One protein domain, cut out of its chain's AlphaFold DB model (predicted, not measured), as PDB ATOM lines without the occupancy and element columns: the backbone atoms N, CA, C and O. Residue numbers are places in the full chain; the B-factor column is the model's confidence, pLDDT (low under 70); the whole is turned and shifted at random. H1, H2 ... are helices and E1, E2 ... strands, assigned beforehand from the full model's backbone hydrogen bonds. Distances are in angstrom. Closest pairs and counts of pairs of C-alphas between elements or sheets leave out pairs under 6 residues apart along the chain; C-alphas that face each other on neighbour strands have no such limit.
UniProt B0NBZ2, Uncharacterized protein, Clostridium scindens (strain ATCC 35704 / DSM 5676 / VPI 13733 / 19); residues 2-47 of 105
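This is residues 2 to 47 of the 105 residues of an uncharacterized protein of Clostridium scindens (strain ATCC 35704 / DSM 5676 / VPI 13733 / 19) (UniProt B0NBZ2). A narrow ribbon of two short antiparallel strands, E1 and E2, forms the middle of an elongated, open model, with H1 and the small H2 towards one end and the small H3 at the other. After H3, residues 34 to 41 fold back to the ribbon. The printed part has 46 residues with three named helices and two named strands, in the order H1, H2, E1, H3, E2, and its class is mixed, helices and strands. It is loose, with a radius of gyration of the C-alphas of 12.7 A, and spans 36 by 22 by 13 A.

Strand E1 is residues 24 to 26, 6.8 A long, beginning at C-alpha 24 (25.105, 22.883, 39.874). Strand E2 is residues 42 to 44, 7.0 A long, ending at C-alpha 44 (20.801, 23.191, 42.878). Helix H1 is residues 3 to 14, 16.0 A long, beginning at C-alpha 3 (24.632, 36.307, 36.761). Helix H2 is residues 16 to 19, 5.2 A long, and helix H3 is residues 29 to 33, 6.2 A long.

E1 and E2 are antiparallel neighbours, with 135 degrees between their directions. The C-alphas of Ser 25 and Ile 43 face each other at 4.2 A. N 24 and O 44, at 2.9 A, and N 44 and O 24, at 2.8 A, are within hydrogen-bond range. H1 is apart from E1, E2 and H3. H1 and H2 are close but not clearly touching; their closest C-alphas, of Lys 11 and Cys 19, are 7.0 A apart. H2 is apart from E2 and H3. In H1 and H3 every O i to N i+4 pair is within hydrogen-bond range; H2 is too short for such a pair.

The two C-alphas farthest apart, of Lys 17 and Asn 34, are 36.3 A from each other. The printed part has no cut and no long link; the link from H3 to E2, eight residues, is short. Mean pLDDT of the printed part is 82.0, and residues 16 to 20 are under 70.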
ATOM      1  N   ASN A   2      20.204  37.595  34.978       76.44
ATOM      2  CA  ASN A   2      21.652  37.674  34.727       76.44
ATOM      3  C   ASN A   2      22.468  37.134  35.921       76.44
ATOM      4  O   ASN A   2      21.927  36.942  37.010       76.44
ATOM      5  N   ALA A   3      23.773  36.909  35.735       72.69
ATOM      6  CA  ALA A   3      24.632  36.307  36.761       72.69
ATOM      7  C   ALA A   3      24.638  37.083  38.092       72.69
ATOM      8  O   ALA A   3      24.643  36.477  39.159       72.69
ATOM      9  N   LYS A   4      24.582  38.422  38.050       78.00
ATOM     10  CA  LYS A   4      24.543  39.256  39.263       78.00
ATOM     11  C   LYS A   4      23.240  39.073  40.040       78.00
ATOM     12  O   LYS A   4      23.281  38.906  41.255       78.00
ATOM     13  N   GLN A   5      22.104  39.075  39.343       81.88
ATOM     14  CA  GLN A   5      20.789  38.837  39.943       81.88
ATOM     15  C   GLN A   5      20.696  37.431  40.537       81.88
ATOM     16  O   GLN A   5      20.211  37.276  41.653       81.88
ATOM     17  N   LEU A   6      21.229  36.432  39.828       76.81
ATOM     18  CA  LEU A   6      21.287  35.058  40.313       76.81
ATOM     19  C   LEU A   6      22.129  34.958  41.591       76.81
ATOM     20  O   LEU A   6      21.664  34.419  42.586       76.81
ATOM     21  N   ILE A   7      23.340  35.524  41.597       75.06
ATOM     22  CA  ILE A   7      24.214  35.513  42.779       75.06
ATOM     23  C   ILE A   7      23.555  36.234  43.960       75.06
ATOM     24  O   ILE A   7      23.653  35.741  45.080       75.06
ATOM     25  N   SER A   8      22.884  37.370  43.735       80.44
ATOM     26  CA  SER A   8      22.139  38.062  44.798       80.44
ATOM     27  C   SER A   8      21.040  37.167  45.363       80.44
ATOM     28  O   SER A   8      21.009  36.928  46.562       80.44
ATOM     29  N   HIS A   9      20.214  36.581  44.496       78.19
ATOM     30  CA  HIS A   9      19.123  35.707  44.912       78.19
ATOM     31  C   HIS A   9      19.616  34.474  45.687       78.19
ATOM     32  O   HIS A   9      19.043  34.121  46.715       78.19
ATOM     33  N   ILE A  10      20.711  33.848  45.245       74.81
ATOM     34  CA  ILE A  10      21.353  32.721  45.942       74.81
ATOM     35  C   ILE A  10      21.875  33.167  47.315       74.81
ATOM     36  O   ILE A  10      21.645  32.477  48.308       74.81
ATOM     37  N   LYS A  11      22.551  34.322  47.396       76.00
ATOM     38  CA  LYS A  11      23.044  34.875  48.666       76.00
ATOM     39  C   LYS A  11      21.906  35.142  49.645       76.00
ATOM     40  O   LYS A  11      22.043  34.788  50.813       76.00
ATOM     41  N   ASP A  12      20.805  35.711  49.166       76.88
ATOM     42  CA  ASP A  12      19.645  36.053  49.989       76.88
ATOM     43  C   ASP A  12      18.882  34.797  50.443       76.88
ATOM     44  O   ASP A  12      18.425  34.724  51.582       76.88
ATOM     45  N   THR A  13      18.791  33.778  49.582       72.50
ATOM     46  CA  THR A  13      18.024  32.549  49.857       72.50
ATOM     47  C   THR A  13      18.798  31.547  50.721       72.50
ATOM     48  O   THR A  13      18.214  30.904  51.594       72.50
ATOM     49  N   TRP A  14      20.108  31.391  50.496       70.12
ATOM     50  CA  TRP A  14      20.912  30.305  51.081       70.12
ATOM     51  C   TRP A  14      22.107  30.778  51.924       70.12
ATOM     52  O   TRP A  14      22.697  29.995  52.672       70.12
ATOM     53  N   GLY A  15      22.460  32.063  51.863       71.25
ATOM     54  CA  GLY A  15      23.601  32.622  52.583       71.25
ATOM     55  C   GLY A  15      24.964  32.229  51.993       71.25
ATOM     56  O   GLY A  15      25.125  31.261  51.252       71.25
ATOM     57  N   MET A  16      26.003  32.987  52.358       69.56
ATOM     58  CA  MET A  16      27.347  32.864  51.767       69.56
ATOM     59  C   MET A  16      28.006  31.490  51.950       69.56
ATOM     60  O   MET A  16      28.761  31.059  51.083       69.56
ATOM     61  N   LYS A  17      27.733  30.789  53.060       66.62
ATOM     62  CA  LYS A  17      28.336  29.473  53.333       66.62
ATOM     63  C   LYS A  17      27.899  28.417  52.318       66.62
ATOM     64  O   LYS A  17      28.701  27.566  51.948       66.62
ATOM     65  N   GLN A  18      26.658  28.495  51.849       65.19
ATOM     66  CA  GLN A  18      26.093  27.530  50.914       65.19
ATOM     67  C   GLN A  18      26.546  27.799  49.475       65.19
ATOM     68  O   GLN A  18      26.857  26.860  48.750       65.19
ATOM     69  N   CYS A  19      26.757  29.070  49.110       64.06
ATOM     70  CA  CYS A  19      27.407  29.441  47.847       64.06
ATOM     71  C   CYS A  19      28.797  28.799  47.680       64.06
ATOM     72  O   CYS A  19      29.170  28.426  46.572       64.06
ATOM     73  N   CYS A  20      29.558  28.659  48.771       65.50
ATOM     74  CA  CYS A  20      30.902  28.073  48.748       65.50
ATOM     75  C   CYS A  20      30.913  26.538  48.645       65.50
ATOM     76  O   CYS A  20      31.948  25.974  48.308       65.50
ATOM     77  N   ALA A  21      29.792  25.860  48.924       73.31
ATOM     78  CA  ALA A  21      29.694  24.399  48.832       73.31
ATOM     79  C   ALA A  21      29.574  23.894  47.382       73.31
ATOM     80  O   ALA A  21      29.736  22.705  47.123       73.31
ATOM     81  N   GLY A  22      29.303  24.803  46.444       74.81
ATOM     82  CA  GLY A  22      29.103  24.502  45.035       74.81
ATOM     83  C   GLY A  22      27.654  24.705  44.600       74.81
ATOM     84  O   GLY A  22      26.703  24.546  45.371       74.81
ATOM     85  N   ILE A  23      27.497  25.083  43.336       81.69
ATOM     86  CA  ILE A  23      26.210  25.241  42.662       81.69
ATOM     87  C   ILE A  23      26.291  24.425  41.378       81.69
ATOM     88  O   ILE A  23      27.271  24.527  40.641       81.69
ATOM     89  N   GLY A  24      25.268  23.617  41.123       86.31
ATOM     90  CA  GLY A  24      25.105  22.883  39.874       86.31
ATOM     91  C   GLY A  24      23.816  23.281  39.170       86.31
ATOM     92  O   GLY A  24      22.932  23.889  39.771       86.31
ATOM     93  N   SER A  25      23.702  22.936  37.893       89.62
ATOM     94  CA  SER A  25      22.459  23.028  37.127       89.62
ATOM     95  C   SER A  25      21.876  21.639  36.889       89.62
ATOM     96  O   SER A  25      22.596  20.641  36.907       89.62
ATOM     97  N   TYR A  26      20.569  21.562  36.661       91.69
ATOM     98  CA  TYR A  26      19.908  20.318  36.275       91.69
ATOM     99  C   TYR A  26      19.066  20.511  35.016       91.69
ATOM    100  O   TYR A  26      18.568  21.604  34.738       91.69
ATOM    101  N   ILE A  27      18.937  19.435  34.248       93.62
ATOM    102  CA  ILE A  27      18.150  19.366  33.022       93.62
ATOM    103  C   ILE A  27      17.254  18.130  33.083       93.62
ATOM    104  O   ILE A  27      17.648  17.078  33.589       93.62
ATOM    105  N   SER A  28      16.022  18.276  32.617       93.38
ATOM    106  CA  SER A  28      15.019  17.224  32.579       93.38
ATOM    107  C   SER A  28      15.343  16.200  31.503       93.38
ATOM    108  O   SER A  28      15.837  16.512  30.421       93.38
ATOM    109  N   VAL A  29      14.991  14.947  31.789       90.75
ATOM    110  CA  VAL A  29      15.200  13.824  30.866       90.75
ATOM    111  C   VAL A  29      14.506  14.069  29.523       90.75
ATOM    112  O   VAL A  29      15.070  13.757  28.484       90.75
ATOM    113  N   HIS A  30      13.323  14.689  29.521       93.06
ATOM    114  CA  HIS A  30      12.609  15.021  28.286       93.06
ATOM    115  C   HIS A  30      13.425  15.939  27.361       93.06
ATOM    116  O   HIS A  30      13.501  15.685  26.163       93.06
ATOM    117  N   LYS A  31      14.084  16.966  27.913       95.00
ATOM    118  CA  LYS A  31      14.966  17.855  27.147       95.00
ATOM    119  C   LYS A  31      16.191  17.126  26.604       95.00
ATOM    120  O   LYS A  31      16.524  17.304  25.438       95.00
ATOM    121  N   VAL A  32      16.799  16.253  27.412       92.06
ATOM    122  CA  VAL A  32      17.915  15.397  26.971       92.06
ATOM    123  C   VAL A  32      17.503  14.533  25.777       92.06
ATOM    124  O   VAL A  32      18.203  14.520  24.769       92.06
ATOM    125  N   LEU A  33      16.349  13.862  25.863       90.38
ATOM    126  CA  LEU A  33      15.838  12.988  24.803       90.38
ATOM    127  C   LEU A  33      15.503  13.740  23.509       90.38
ATOM    128  O   LEU A  33      15.637  13.174  22.429       90.38
ATOM    129  N   ASN A  34      15.093  15.005  23.613       92.94
ATOM    130  CA  ASN A  34      14.798  15.869  22.466       92.94
ATOM    131  C   ASN A  34      16.014  16.666  21.966       92.94
ATOM    132  O   ASN A  34      15.862  17.503  21.077       92.94
ATOM    133  N   HIS A  35      17.201  16.449  22.541       91.69
ATOM    134  CA  HIS A  35      18.415  17.222  22.265       91.69
ATOM    135  C   HIS A  35      18.266  18.744  22.483       91.69
ATOM    136  O   HIS A  35      18.959  19.542  21.848       91.69
ATOM    137  N   ASP A  36      17.386  19.163  23.397       94.50
ATOM    138  CA  ASP A  36      17.229  20.566  23.780       94.50
ATOM    139  C   ASP A  36      18.139  20.910  24.963       94.50
ATOM    140  O   ASP A  36      17.782  20.746  26.127       94.50
ATOM    141  N   PHE A  37      19.326  21.426  24.650       91.88
ATOM    142  CA  PHE A  37      20.307  21.884  25.640       91.88
ATOM    143  C   PHE A  37      20.381  23.412  25.742       91.88
ATOM    144  O   PHE A  37      21.305  23.950  26.354       91.88
ATOM    145  N   SER A  38      19.421  24.118  25.136       91.69
ATOM    146  CA  SER A  38      19.412  25.583  25.077       91.69
ATOM    147  C   SER A  38      19.184  26.220  26.451       91.69
ATOM    148  O   SER A  38      19.751  27.272  26.755       91.69
ATOM    149  N   GLN A  39      18.387  25.565  27.304       91.44
ATOM    150  CA  GLN A  39      18.050  26.047  28.637       91.44
ATOM    151  C   GLN A  39      17.904  24.901  29.647       91.44
ATOM    152  O   GLN A  39      17.061  24.016  29.498       91.44
ATOM    153  N   TYR A  40      18.666  24.985  30.736       92.12
ATOM    154  CA  TYR A  40      18.547  24.095  31.894       92.12
ATOM    155  C   TYR A  40      17.338  24.480  32.750       92.12
ATOM    156  O   TYR A  40      16.938  25.644  32.790       92.12
ATOM    157  N   ASP A  41      16.766  23.507  33.453       91.88
ATOM    158  CA  ASP A  41      15.509  23.684  34.188       91.88
ATOM    159  C   ASP A  41      15.694  24.384  35.536       91.88
ATOM    160  O   ASP A  41      14.751  24.949  36.086       91.88
ATOM    161  N   GLY A  42      16.922  24.417  36.052       89.06
ATOM    162  CA  GLY A  42      17.234  25.206  37.229       89.06
ATOM    163  C   GLY A  42      18.628  24.960  37.778       89.06
ATOM    164  O   GLY A  42      19.493  24.365  37.131       89.06
ATOM    165  N   ILE A  43      18.819  25.438  39.004       86.31
ATOM    166  CA  ILE A  43      20.043  25.279  39.783       86.31
ATOM    167  C   ILE A  43      19.774  24.512  41.075       86.31
ATOM    168  O   ILE A  43      18.670  24.541  41.614       86.31
ATOM    169  N   PHE A  44      20.804  23.854  41.585       86.06
ATOM    170  CA  PHE A  44      20.801  23.191  42.878       86.06
ATOM    171  C   PHE A  44      22.095  23.504  43.632       86.06
ATOM    172  O   PHE A  44      23.109  23.888  43.050       86.06
ATOM    173  N   THR A  45      22.067  23.315  44.944       81.75
ATOM    174  CA  THR A  45      23.231  23.458  45.820       81.75
ATOM    175  C   THR A  45      23.177  22.373  46.899       81.75
ATOM    176  O   THR A  45      22.073  21.943  47.256       81.75
ATOM    177  N   PRO A  46      24.321  21.896  47.423       79.50
ATOM    178  CA  PRO A  46      24.333  21.031  48.594       79.50
ATOM    179  C   PRO A  46      23.568  21.677  49.751       79.50
ATOM    180  O   PRO A  46      23.749  22.858  50.055       79.50
ATOM    181  N   LEU A  47      22.687  20.913  50.393       73.94
ATOM    182  CA  LEU A  47      21.875  21.418  51.493       73.94
ATOM    183  C   LEU A  47      22.708  21.444  52.782       73.94
ATOM    184  O   LEU A  47      22.931  20.402  53.386       73.94
TER     185      LEU A  47